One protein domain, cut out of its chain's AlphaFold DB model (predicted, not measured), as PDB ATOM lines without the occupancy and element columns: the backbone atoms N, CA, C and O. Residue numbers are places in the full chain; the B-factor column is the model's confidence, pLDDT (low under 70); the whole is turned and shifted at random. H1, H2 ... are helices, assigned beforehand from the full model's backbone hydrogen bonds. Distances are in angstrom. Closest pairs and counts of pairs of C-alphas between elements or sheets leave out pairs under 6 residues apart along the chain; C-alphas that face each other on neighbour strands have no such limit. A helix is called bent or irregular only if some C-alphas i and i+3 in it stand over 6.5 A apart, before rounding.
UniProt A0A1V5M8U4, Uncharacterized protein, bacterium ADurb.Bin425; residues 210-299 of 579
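This is residues 210 to 299 of the 579 residues of an uncharacterized protein of bacterium ADurb.Bin425 (UniProt A0A1V5M8U4). The longest helix, H3, packs with H2 and H5 into a three-helix core whose centres make a triangle, and H1 crosses H2 on its side away from H5. Short H4 lies near the beginning of H5, and the long link 243 to 254 lies toward the other end of the body. The printed part has 90 residues with five named helices, H1 to H5 in chain order, and no named strand: all helix, mostly crossed in packing. It is compact, with a radius of gyration of the C-alphas of 12.2 A and a rounded outline of 33 by 26 by 20 A.

Find C-alpha 255 at (128.691, 88.153, 157.951); from there H3, residues 255 to 271, runs 24.8 A. It is irregular: C-alphas 256 and 259 are 7.3 A apart. H2, residues 229 to 242, spans 20.2 A. H1, residues 210 to 221, begins at (117.260, 104.331, 146.963) and spans 16.3 A. H4 is residues 278 to 281; H5, residues 285 to 296, spans 15.6 A, ending at (127.247, 88.872, 149.988).

Look first at H2, the hub, touching three helices. Residues 261 to 265 of H3 touch it, opposite ways at a steep tilt of 47 degrees; closest C-alphas, Ile 233 and Ile 265, 6.5 A. Residues 291 to 296 of H5 touch H2 at a shallow tilt of 34 degrees, only just short of steep; closest C-alphas, Leu 234 and Ala 295, 5.6 A. H3 and H5 touch, closest at C-alphas 258 and 296, 4.9 A. H1 touches H2, about perpendicular at 73 degrees; closest C-alphas, Gly 215 and Ile 236, 4.2 A. H4 and H5 are close but not clearly touching; H1 and H5 are apart. Each O i to N i+4 pair is within hydrogen-bond range in H1 and H5, 9 of 10 in H2 and 11 of 13 in H3; H4 is too short for one.

C-alphas 245 and 282, the farthest apart, are 35.1 A apart. The printed part has no cut; the link from H2 to H3 is long. Look for pLDDT under 70 at residues 297 to 299.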
ATOM      1  N   GLU A 210     117.283 104.502 148.422       77.56
ATOM      2  CA  GLU A 210     117.260 104.331 146.963       77.56
ATOM      3  C   GLU A 210     117.769 102.949 146.536       77.56
ATOM      4  O   GLU A 210     117.192 102.304 145.661       77.56
ATOM      5  N   LYS A 211     118.848 102.459 147.162       80.06
ATOM      6  CA  LYS A 211     119.371 101.106 146.913       80.06
ATOM      7  C   LYS A 211     118.410 100.036 147.412       80.06
ATOM      8  O   LYS A 211     118.235  99.032 146.729       80.06
ATOM      9  N   TRP A 212     117.783 100.246 148.567       85.94
ATOM     10  CA  TRP A 212     116.773  99.335 149.104       85.94
ATOM     11  C   TRP A 212     115.535  99.276 148.196       85.94
ATOM     12  O   TRP A 212     115.102  98.184 147.842       85.94
ATOM     13  N   GLN A 213     115.032 100.419 147.720       84.38
ATOM     14  CA  GLN A 213     113.913 100.494 146.775       84.38
ATOM     15  C   GLN A 213     114.248  99.858 145.421       84.38
ATOM     16  O   GLN A 213     113.424  99.132 144.867       84.38
ATOM     17  N   ARG A 214     115.452 100.090 144.882       85.19
ATOM     18  CA  ARG A 214     115.902  99.417 143.651       85.19
ATOM     19  C   ARG A 214     116.020  97.908 143.843       85.19
ATOM     20  O   ARG A 214     115.533  97.159 143.005       85.19
ATOM     21  N   GLY A 215     116.577  97.469 144.970       89.19
ATOM     22  CA  GLY A 215     116.643  96.053 145.328       89.19
ATOM     23  C   GLY A 215     115.256  95.421 145.446       89.19
ATOM     24  O   GLY A 215     115.051  94.330 144.924       89.19
ATOM     25  N   LYS A 216     114.283  96.133 146.028       91.50
ATOM     26  CA  LYS A 216     112.873  95.721 146.073       91.50
ATOM     27  C   LYS A 216     112.274  95.543 144.677       91.50
ATOM     28  O   LYS A 216     111.656  94.513 144.423       91.50
ATOM     29  N   ARG A 217     112.490  96.504 143.770       90.31
ATOM     30  CA  ARG A 217     112.017  96.422 142.374       90.31
ATOM     31  C   ARG A 217     112.617  95.220 141.651       90.31
ATOM     32  O   ARG A 217     111.871  94.400 141.138       90.31
ATOM     33  N   TYR A 218     113.939  95.035 141.701       92.56
ATOM     34  CA  TYR A 218     114.566  93.855 141.094       92.56
ATOM     35  C   TYR A 218     114.087  92.542 141.733       92.56
ATOM     36  O   TYR A 218     113.857  91.557 141.035       92.56
ATOM     37  N   TRP A 219     113.878  92.514 143.053       92.38
ATOM     38  CA  TRP A 219     113.339  91.341 143.744       92.38
ATOM     39  C   TRP A 219     111.934  90.964 143.247       92.38
ATOM     40  O   TRP A 219     111.627  89.779 143.089       92.38
ATOM     41  N   GLN A 220     111.088  91.957 142.972       90.38
ATOM     42  CA  GLN A 220     109.722  91.767 142.480       90.38
ATOM     43  C   GLN A 220     109.695  91.431 140.983       90.38
ATOM     44  O   GLN A 220     109.208  90.356 140.621       90.38
ATOM     45  N   ASP A 221     110.294  92.282 140.155       89.12
ATOM     46  CA  ASP A 221     110.112  92.295 138.699       89.12
ATOM     47  C   ASP A 221     111.174  91.474 137.944       89.12
ATOM     48  O   ASP A 221     110.968  91.074 136.797       89.12
ATOM     49  N   GLY A 222     112.306  91.174 138.588       89.38
ATOM     50  CA  GLY A 222     113.468  90.579 137.933       89.38
ATOM     51  C   GLY A 222     114.293  91.596 137.149       89.38
ATOM     52  O   GLY A 222     114.177  92.805 137.344       89.38
ATOM     53  N   LEU A 223     115.166  91.111 136.265       89.88
ATOM     54  CA  LEU A 223     115.860  91.982 135.313       89.88
ATOM     55  C   LEU A 223     114.876  92.435 134.230       89.88
ATOM     56  O   LEU A 223     114.164  91.608 133.664       89.88
ATOM     57  N   THR A 224     114.843  93.726 133.922       88.12
ATOM     58  CA  THR A 224     113.948  94.284 132.894       88.12
ATOM     59  C   THR A 224     114.700  94.690 131.633       88.12
ATOM     60  O   THR A 224     114.105  94.795 130.570       88.12
ATOM     61  N   GLU A 225     116.006  94.943 131.748       84.81
ATOM     62  CA  GLU A 225     116.862  95.407 130.658       84.81
ATOM     63  C   GLU A 225     118.235  94.715 130.698       84.81
ATOM     64  O   GLU A 225     118.707  94.303 131.770       84.81
ATOM     65  N   PRO A 226     118.938  94.619 129.553       79.50
ATOM     66  CA  PRO A 226     120.326  94.172 129.523       79.50
ATOM     67  C   PRO A 226     121.238  95.028 130.421       79.50
ATOM     68  O   PRO A 226     120.989  96.206 130.660       79.50
ATOM     69  N   ASN A 227     122.349  94.446 130.882       80.50
ATOM     70  CA  ASN A 227     123.378  95.097 131.718       80.50
ATOM     71  C   ASN A 227     122.958  95.495 133.150       80.50
ATOM     72  O   ASN A 227     123.748  96.111 133.863       80.50
ATOM     73  N   GLN A 228     121.778  95.092 133.627       86.50
ATOM     74  CA  GLN A 228     121.331  95.376 135.001       86.50
ATOM     75  C   GLN A 228     121.860  94.396 136.063       86.50
ATOM     76  O   GLN A 228     121.804  94.693 137.254       86.50
ATOM     77  N   ARG A 229     122.404  93.235 135.663       87.75
ATOM     78  CA  ARG A 229     122.779  92.129 136.572       87.75
ATOM     79  C   ARG A 229     123.612  92.579 137.775       87.75
ATOM     80  O   ARG A 229     123.313  92.200 138.900       87.75
ATOM     81  N   HIS A 230     124.674  93.346 137.538       83.31
ATOM     82  CA  HIS A 230     125.607  93.728 138.597       83.31
ATOM     83  C   HIS A 230     124.966  94.699 139.605       83.31
ATOM     84  O   HIS A 230     125.083  94.500 140.812       83.31
ATOM     85  N   ASP A 231     124.225  95.704 139.121       83.88
ATOM     86  CA  ASP A 231     123.460  96.626 139.977       83.88
ATOM     87  C   ASP A 231     122.375  95.879 140.768       83.88
ATOM     88  O   ASP A 231     122.207  96.114 141.967       83.88
ATOM     89  N   ALA A 232     121.699  94.916 140.135       88.44
ATOM     90  CA  ALA A 232     120.697  94.082 140.787       88.44
ATOM     91  C   ALA A 232     121.296  93.214 141.903       88.44
ATOM     92  O   ALA A 232     120.776  93.215 143.013       88.44
ATOM     93  N   ILE A 233     122.437  92.553 141.667       87.69
ATOM     94  CA  ILE A 233     123.144  91.765 142.694       87.69
ATOM     95  C   ILE A 233     123.479  92.633 143.922       87.69
ATOM     96  O   ILE A 233     123.222  92.230 145.059       87.69
ATOM     97  N   LEU A 234     124.011  93.843 143.710       84.19
ATOM     98  CA  LEU A 234     124.392  94.751 144.798       84.19
ATOM     99  C   LEU A 234     123.181  95.287 145.571       84.19
ATOM    100  O   LEU A 234     123.181  95.316 146.806       84.19
ATOM    101  N   THR A 235     122.148  95.729 144.857       88.00
ATOM    102  CA  THR A 235     120.952  96.328 145.466       88.00
ATOM    103  C   THR A 235     120.060  95.282 146.134       88.00
ATOM    104  O   THR A 235     119.546  95.552 147.218       88.00
ATOM    105  N   ILE A 236     119.956  94.064 145.590       90.00
ATOM    106  CA  ILE A 236     119.282  92.933 146.251       90.00
ATOM    107  C   ILE A 236     120.059  92.483 147.483       90.00
ATOM    108  O   ILE A 236     119.452  92.226 148.519       90.00
ATOM    109  N   GLY A 237     121.393  92.444 147.429       87.25
ATOM    110  CA  GLY A 237     122.204  92.169 148.616       87.25
ATOM    111  C   GLY A 237     121.921  93.155 149.753       87.25
ATOM    112  O   GLY A 237     121.762  92.746 150.906       87.25
ATOM    113  N   HIS A 238     121.778  94.442 149.422       83.31
ATOM    114  CA  HIS A 238     121.383  95.484 150.369       83.31
ATOM    115  C   HIS A 238     119.922  95.331 150.834       83.31
ATOM    116  O   HIS A 238     119.629  95.490 152.016       83.31
ATOM    117  N   TYR A 239     119.001  94.969 149.944       89.50
ATOM    118  CA  TYR A 239     117.600  94.706 150.283       89.50
ATOM    119  C   TYR A 239     117.450  93.522 151.253       89.50
ATOM    120  O   TYR A 239     116.827  93.663 152.302       89.50
ATOM    121  N   LEU A 240     118.125  92.399 150.991       88.75
ATOM    122  CA  LEU A 240     118.148  91.217 151.862       88.75
ATOM    123  C   LEU A 240     118.793  91.487 153.225       88.75
ATOM    124  O   LEU A 240     118.419  90.860 154.215       88.75
ATOM    125  N   TRP A 241     119.754  92.409 153.303       84.75
ATOM    126  CA  TRP A 241     120.371  92.797 154.573       84.75
ATOM    127  C   TRP A 241     119.343  93.366 155.555       84.75
ATOM    128  O   TRP A 241     119.367  93.023 156.739       84.75
ATOM    129  N   PHE A 242     118.430  94.201 155.057       82.31
ATOM    130  CA  PHE A 242     117.419  94.883 155.867       82.31
ATOM    131  C   PHE A 242     116.049  94.200 155.865       82.31
ATOM    132  O   PHE A 242     115.258  94.456 156.771       82.31
ATOM    133  N   GLY A 243     115.800  93.305 154.906       84.81
ATOM    134  CA  GLY A 243     114.523  92.618 154.735       84.81
ATOM    135  C   GLY A 243     113.404  93.542 154.254       84.81
ATOM    136  O   GLY A 243     113.607  94.739 154.031       84.81
ATOM    137  N   ASP A 244     112.214  92.963 154.106       84.75
ATOM    138  CA  ASP A 244     110.962  93.675 153.839       84.75
ATOM    139  C   ASP A 244     109.816  92.963 154.566       84.75
ATOM    140  O   ASP A 244     109.367  91.884 154.174       84.75
ATOM    141  N   GLU A 245     109.366  93.573 155.659       79.31
ATOM    142  CA  GLU A 245     108.303  93.050 156.518       79.31
ATOM    143  C   GLU A 245     106.960  92.972 155.775       79.31
ATOM    144  O   GLU A 245     106.190  92.045 156.026       79.31
ATOM    145  N   ALA A 246     106.720  93.846 154.787       76.81
ATOM    146  CA  ALA A 246     105.466  93.893 154.031       76.81
ATOM    147  C   ALA A 246     105.227  92.639 153.174       76.81
ATOM    148  O   ALA A 246     104.085  92.296 152.878       76.81
ATOM    149  N   ILE A 247     106.297  91.942 152.780       80.69
ATOM    150  CA  ILE A 247     106.232  90.686 152.015       80.69
ATOM    151  C   ILE A 247     106.744  89.481 152.821       80.69
ATOM    152  O   ILE A 247     106.980  88.415 152.255       80.69
ATOM    153  N   GLY A 248     106.961  89.645 154.132       80.62
ATOM    154  CA  GLY A 248     107.493  88.595 155.007       80.62
ATOM    155  C   GLY A 248     108.956  88.218 154.737       80.62
ATOM    156  O   GLY A 248     109.413  87.154 155.165       80.62
ATOM    157  N   LEU A 249     109.718  89.065 154.038       86.12
ATOM    158  CA  LEU A 249     111.123  88.813 153.730       86.12
ATOM    159  C   LEU A 249     111.990  89.120 154.954       86.12
ATOM    160  O   LEU A 249     112.250  90.276 155.294       86.12
ATOM    161  N   ARG A 250     112.472  88.063 155.611       85.12
ATOM    162  CA  ARG A 250     113.319  88.174 156.803       85.12
ATOM    163  C   ARG A 250     114.638  88.885 156.490       85.12
ATOM    164  O   ARG A 250     115.369  88.478 155.593       85.12
ATOM    165  N   ALA A 251     114.988  89.873 157.312       83.94
ATOM    166  CA  ALA A 251     116.285  90.537 157.266       83.94
ATOM    167  C   ALA A 251     117.438  89.563 157.566       83.94
ATOM    168  O   ALA A 251     117.404  88.807 158.545       83.94
ATOM    169  N   LEU A 252     118.491  89.628 156.757       84.94
ATOM    170  CA  LEU A 252     119.699  88.819 156.885       84.94
ATOM    171  C   LEU A 252     120.927  89.712 157.123       84.94
ATOM    172  O   LEU A 252     121.804  89.762 156.263       84.94
ATOM    173  N   PRO A 253     121.050  90.405 158.269       77.06
ATOM    174  CA  PRO A 253     122.232  91.213 158.567       77.06
ATOM    175  C   PRO A 253     123.431  90.333 158.961       77.06
ATOM    176  O   PRO A 253     123.261  89.160 159.299       77.06
ATOM    177  N   LEU A 254     124.636  90.912 159.023       70.94
ATOM    178  CA  LEU A 254     125.889  90.296 159.511       70.94
ATOM    179  C   LEU A 254     126.564  89.293 158.555       70.94
ATOM    180  O   LEU A 254     125.941  88.710 157.666       70.94
ATOM    181  N   GLN A 255     127.866  89.060 158.770       70.94
ATOM    182  CA  GLN A 255     128.691  88.153 157.951       70.94
ATOM    183  C   GLN A 255     128.278  86.687 158.056       70.94
ATOM    184  O   GLN A 255     128.314  85.972 157.065       70.94
ATOM    185  N   ARG A 256     127.810  86.235 159.225       70.75
ATOM    186  CA  ARG A 256     127.328  84.853 159.403       70.75
ATOM    187  C   ARG A 256     126.184  84.478 158.449       70.75
ATOM    188  O   ARG A 256     125.995  83.308 158.162       70.75
ATOM    189  N   ASN A 257     125.444  85.476 157.958       80.19
ATOM    190  CA  ASN A 257     124.339  85.305 157.018       80.19
ATOM    191  C   ASN A 257     124.754  85.568 155.556       80.19
ATOM    192  O   ASN A 257     123.902  85.533 154.671       80.19
ATOM    193  N   ALA A 258     126.041  85.829 155.284       78.38
ATOM    194  CA  ALA A 258     126.562  86.094 153.941       78.38
ATOM    195  C   ALA A 258     126.304  84.927 152.983       78.38
ATOM    196  O   ALA A 258     125.756  85.149 151.909       78.38
ATOM    197  N   GLY A 259     126.589  83.690 153.404       82.19
ATOM    198  CA  GLY A 259     126.284  82.500 152.604       82.19
ATOM    199  C   GLY A 259     124.803  82.418 152.224       82.19
ATOM    200  O   GLY A 259     124.473  82.243 151.058       82.19
ATOM    201  N   LYS A 260     123.899  82.684 153.178       86.62
ATOM    202  CA  LYS A 260     122.452  82.664 152.918       86.62
ATOM    203  C   LYS A 260     122.004  83.767 151.956       86.62
ATOM    204  O   LYS A 260     121.138  83.523 151.123       86.62
ATOM    205  N   ARG A 261     122.588  84.969 152.040       91.19
ATOM    206  CA  ARG A 261     122.329  86.038 151.058       91.19
ATOM    207  C   ARG A 261     122.842  85.655 149.669       91.19
ATOM    208  O   ARG A 261     122.133  85.884 148.700       91.19
ATOM    209  N   ALA A 262     124.034  85.063 149.578       87.38
ATOM    210  CA  ALA A 262     124.611  84.617 148.311       87.38
ATOM    211  C   ALA A 262     123.721  83.573 147.619       87.38
ATOM    212  O   ALA A 262     123.415  83.720 146.439       87.38
ATOM    213  N   GLU A 263     123.250  82.574 148.370       91.25
ATOM    214  CA  GLU A 263     122.291  81.573 147.884       91.25
ATOM    215  C   GLU A 263     121.019  82.233 147.341       91.25
ATOM    216  O   GLU A 263     120.648  81.992 146.199       91.25
ATOM    217  N   LEU A 264     120.398  83.137 148.108       92.50
ATOM    218  CA  LEU A 264     119.157  83.800 147.691       92.50
ATOM    219  C   LEU A 264     119.330  84.682 146.450       92.50
ATOM    220  O   LEU A 264     118.433  84.731 145.614       92.50
ATOM    221  N   ILE A 265     120.463  85.375 146.311       92.12
ATOM    222  CA  ILE A 265     120.754  86.170 145.109       92.12
ATOM    223  C   ILE A 265     120.971  85.248 143.904       92.12
ATOM    224  O   ILE A 265     120.522  85.568 142.804       92.12
ATOM    225  N   LYS A 266     121.644  84.107 144.099       92.44
ATOM    226  CA  LYS A 266     121.864  83.111 143.046       92.44
ATOM    227  C   LYS A 266     120.542  82.507 142.576       92.44
ATOM    228  O   LYS A 266     120.284  82.527 141.376       92.44
ATOM    229  N   ASP A 267     119.704  82.050 143.502       92.31
ATOM    230  CA  ASP A 267     118.390  81.471 143.203       92.31
ATOM    231  C   ASP A 267     117.488  82.492 142.498       92.31
ATOM    232  O   ASP A 267     116.926  82.203 141.441       92.31
ATOM    233  N   TRP A 268     117.445  83.730 143.008       94.06
ATOM    234  CA  TRP A 268     116.719  84.828 142.369       94.06
ATOM    235  C   TRP A 268     117.205  85.084 140.939       94.06
ATOM    236  O   TRP A 268     116.391  85.281 140.043       94.06
ATOM    237  N   LEU A 269     118.518  85.069 140.690       90.81
ATOM    238  CA  LEU A 269     119.057  85.336 139.357       90.81
ATOM    239  C   LEU A 269     118.785  84.179 138.382       90.81
ATOM    240  O   LEU A 269     118.616  84.424 137.190       90.81
ATOM    241  N   VAL A 270     118.709  82.934 138.858       90.62
ATOM    242  CA  VAL A 270     118.269  81.789 138.041       90.62
ATOM    243  C   VAL A 270     116.793  81.927 137.664       90.62
ATOM    244  O   VAL A 270     116.428  81.653 136.524       90.62
ATOM    245  N   GLU A 271     115.951  82.365 138.597       90.50
ATOM    246  CA  GLU A 271     114.502  82.450 138.395       90.50
ATOM    247  C   GLU A 271     114.080  83.703 137.608       90.50
ATOM    248  O   GLU A 271     113.208  83.636 136.743       90.50
ATOM    249  N   LYS A 272     114.710  84.850 137.883       89.88
ATOM    250  CA  LYS A 272     114.248  86.183 137.468       89.88
ATOM    251  C   LYS A 272     115.250  86.960 136.611       89.88
ATOM    252  O   LYS A 272     115.253  88.193 136.598       89.88
ATOM    253  N   HIS A 273     116.104  86.270 135.852       86.38
ATOM    254  CA  HIS A 273     116.946  86.945 134.854       86.38
ATOM    255  C   HIS A 273     116.177  87.393 133.603       86.38
ATOM    256  O   HIS A 273     116.728  88.173 132.828       86.38
ATOM    257  N   ASN A 274     114.961  86.875 133.372       88.94
ATOM    258  CA  ASN A 274     114.035  87.276 132.300       88.94
ATOM    259  C   ASN A 274     114.652  87.342 130.882       88.94
ATOM    260  O   ASN A 274     114.180  88.065 130.016       88.94
ATOM    261  N   GLY A 275     115.738  86.607 130.624       84.88
ATOM    262  CA  GLY A 275     116.468  86.667 129.349       84.88
ATOM    263  C   GLY A 275     117.437  87.854 129.181       84.88
ATOM    264  O   GLY A 275     118.111  87.942 128.159       84.88
ATOM    265  N   HIS A 276     117.587  88.727 130.179       85.94
ATOM    266  CA  HIS A 276     118.403  89.949 130.090       85.94
ATOM    267  C   HIS A 276     119.853  89.799 130.588       85.94
ATOM    268  O   HIS A 276     120.622  90.760 130.607       85.94
ATOM    269  N   SER A 277     120.260  88.586 130.974       85.25
ATOM    270  CA  SER A 277     121.634  88.266 131.372       85.25
ATOM    271  C   SER A 277     122.223  87.199 130.454       85.25
ATOM    272  O   SER A 277     121.964  86.006 130.623       85.25
ATOM    273  N   GLU A 278     123.044  87.619 129.489       80.56
ATOM    274  CA  GLU A 278     123.690  86.697 128.543       80.56
ATOM    275  C   GLU A 278     124.588  85.668 129.231       80.56
ATOM    276  O   GLU A 278     124.654  84.525 128.795       80.56
ATOM    277  N   GLU A 279     125.273  86.058 130.305       78.69
ATOM    278  CA  GLU A 279     126.171  85.174 131.055       78.69
ATOM    279  C   GLU A 279     125.407  84.037 131.747       78.69
ATOM    280  O   GLU A 279     125.875  82.899 131.755       78.69
ATOM    281  N   VAL A 280     124.198  84.322 132.251       84.31
ATOM    282  CA  VAL A 280     123.299  83.311 132.834       84.31
ATOM    283  C   VAL A 280     122.801  82.366 131.742       84.31
ATOM    284  O   VAL A 280     122.891  81.151 131.896       84.31
ATOM    285  N   ILE A 281     122.368  82.914 130.599       85.06
ATOM    286  CA  ILE A 281     121.902  82.130 129.440       85.06
ATOM    287  C   ILE A 281     123.016  81.223 128.898       85.06
ATOM    288  O   ILE A 281     122.770  80.075 128.536       85.06
ATOM    289  N   LYS A 282     124.252  81.729 128.846       83.88
ATOM    290  CA  LYS A 282     125.435  81.007 128.355       83.88
ATOM    291  C   LYS A 282     126.071  80.106 129.428       83.88
ATOM    292  O   LYS A 282     127.077  79.463 129.139       83.88
ATOM    293  N   GLY A 283     125.512  80.054 130.642       81.62
ATOM    294  CA  GLY A 283     125.962  79.185 131.735       81.62
ATOM    295  C   GLY A 283     127.318  79.552 132.348       81.62
ATOM    296  O   GLY A 283     127.947  78.709 132.988       81.62
ATOM    297  N   ARG A 284     127.798  80.788 132.166       81.56
ATOM    298  CA  ARG A 284     129.091  81.254 132.691       81.56
ATOM    299  C   ARG A 284     128.937  81.791 134.111       81.56
ATOM    300  O   ARG A 284     128.905  82.992 134.357       81.56
ATOM    301  N   TRP A 285     128.825  80.858 135.052       84.44
ATOM    302  CA  TRP A 285     128.530  81.167 136.450       84.44
ATOM    303  C   TRP A 285     129.732  81.617 137.280       84.44
ATOM    304  O   TRP A 285     129.519  82.312 138.259       84.44
ATOM    305  N   SER A 286     130.973  81.318 136.893       76.31
ATOM    306  CA  SER A 286     132.157  81.628 137.715       76.31
ATOM    307  C   SER A 286     132.301  83.117 138.058       76.31
ATOM    308  O   SER A 286     132.564  83.478 139.204       76.31
ATOM    309  N   GLU A 287     132.102  84.005 137.082       75.12
ATOM    310  CA  GLU A 287     132.184  85.456 137.292       75.12
ATOM    311  C   GLU A 287     130.975  85.997 138.066       75.12
ATOM    312  O   GLU A 287     131.119  86.895 138.896       75.12
ATOM    313  N   ILE A 288     129.796  85.414 137.826       80.75
ATOM    314  CA  ILE A 288     128.543  85.761 138.504       80.75
ATOM    315  C   ILE A 288     128.614  85.360 139.978       80.75
ATOM    316  O   ILE A 288     128.272  86.152 140.847       80.75
ATOM    317  N   GLU A 289     129.086  84.152 140.271       83.94
ATOM    318  CA  GLU A 289     129.281  83.651 141.629       83.94
ATOM    319  C   GLU A 289     130.294  84.512 142.376       83.94
ATOM    320  O   GLU A 289     130.026  84.903 143.505       83.94
ATOM    321  N   ALA A 290     131.383  84.927 141.726       75.44
ATOM    322  CA  ALA A 290     132.341  85.845 142.332       75.44
ATOM    323  C   ALA A 290     131.740  87.245 142.600       75.44
ATOM    324  O   ALA A 290     132.069  87.869 143.609       75.44
ATOM    325  N   ASP A 291     130.860  87.754 141.725       78.50
ATOM    326  CA  ASP A 291     130.097  88.994 141.957       78.50
ATOM    327  C   ASP A 291     129.136  88.851 143.149       78.50
ATOM    328  O   ASP A 291     129.090  89.728 144.015       78.50
ATOM    329  N   ILE A 292     128.402  87.738 143.218       84.81
ATOM    330  CA  ILE A 292     127.467  87.422 144.303       84.81
ATOM    331  C   ILE A 292     128.218  87.258 145.623       84.81
ATOM    332  O   ILE A 292     127.802  87.817 146.636       84.81
ATOM    333  N   GLU A 293     129.342  86.545 145.627       80.12
ATOM    334  CA  GLU A 293     130.190  86.386 146.801       80.12
ATOM    335  C   GLU A 293     130.730  87.732 147.272       80.12
ATOM    336  O   GLU A 293     130.615  88.026 148.455       80.12
ATOM    337  N   ARG A 294     131.226  88.597 146.378       73.44
ATOM    338  CA  ARG A 294     131.656  89.959 146.749       73.44
ATOM    339  C   ARG A 294     130.515  90.804 147.317       73.44
ATOM    340  O   ARG A 294     130.728  91.566 148.257       73.44
ATOM    341  N   ALA A 295     129.314  90.679 146.758       74.94
ATOM    342  CA  ALA A 295     128.133  91.402 147.223       74.94
ATOM    343  C   ALA A 295     127.562  90.837 148.534       74.94
ATOM    344  O   ALA A 295     126.916  91.553 149.298       74.94
ATOM    345  N   ALA A 296     127.774  89.549 148.812       77.44
ATOM    346  CA  ALA A 296     127.247  88.872 149.988       77.44
ATOM    347  C   ALA A 296     128.250  88.836 151.147       77.44
ATOM    348  O   ALA A 296     127.836  88.982 152.297       77.44
ATOM    349  N   TRP A 297     129.542  88.694 150.870       65.50
ATOM    350  CA  TRP A 297     130.646  88.656 151.826       65.50
ATOM    351  C   TRP A 297     131.349  90.002 151.817       65.50
ATOM    352  O   TRP A 297     132.235  90.287 151.016       65.50
ATOM    353  N   TRP A 298     130.938  90.854 152.746       60.25
ATOM    354  CA  TRP A 298     131.466  92.205 152.856       60.25
ATOM    355  C   TRP A 298     132.751  92.142 153.670       60.25
ATOM    356  O   TRP A 298     132.785  92.559 154.829       60.25
ATOM    357  N   THR A 299     133.806  91.539 153.131       45.06
ATOM    358  CA  THR A 299     135.123  91.661 153.749       45.06
ATOM    359  C   THR A 299     135.493  93.130 153.701       45.06
ATOM    360  O   THR A 299     135.520  93.752 152.641       45.06
TER     361      THR A 299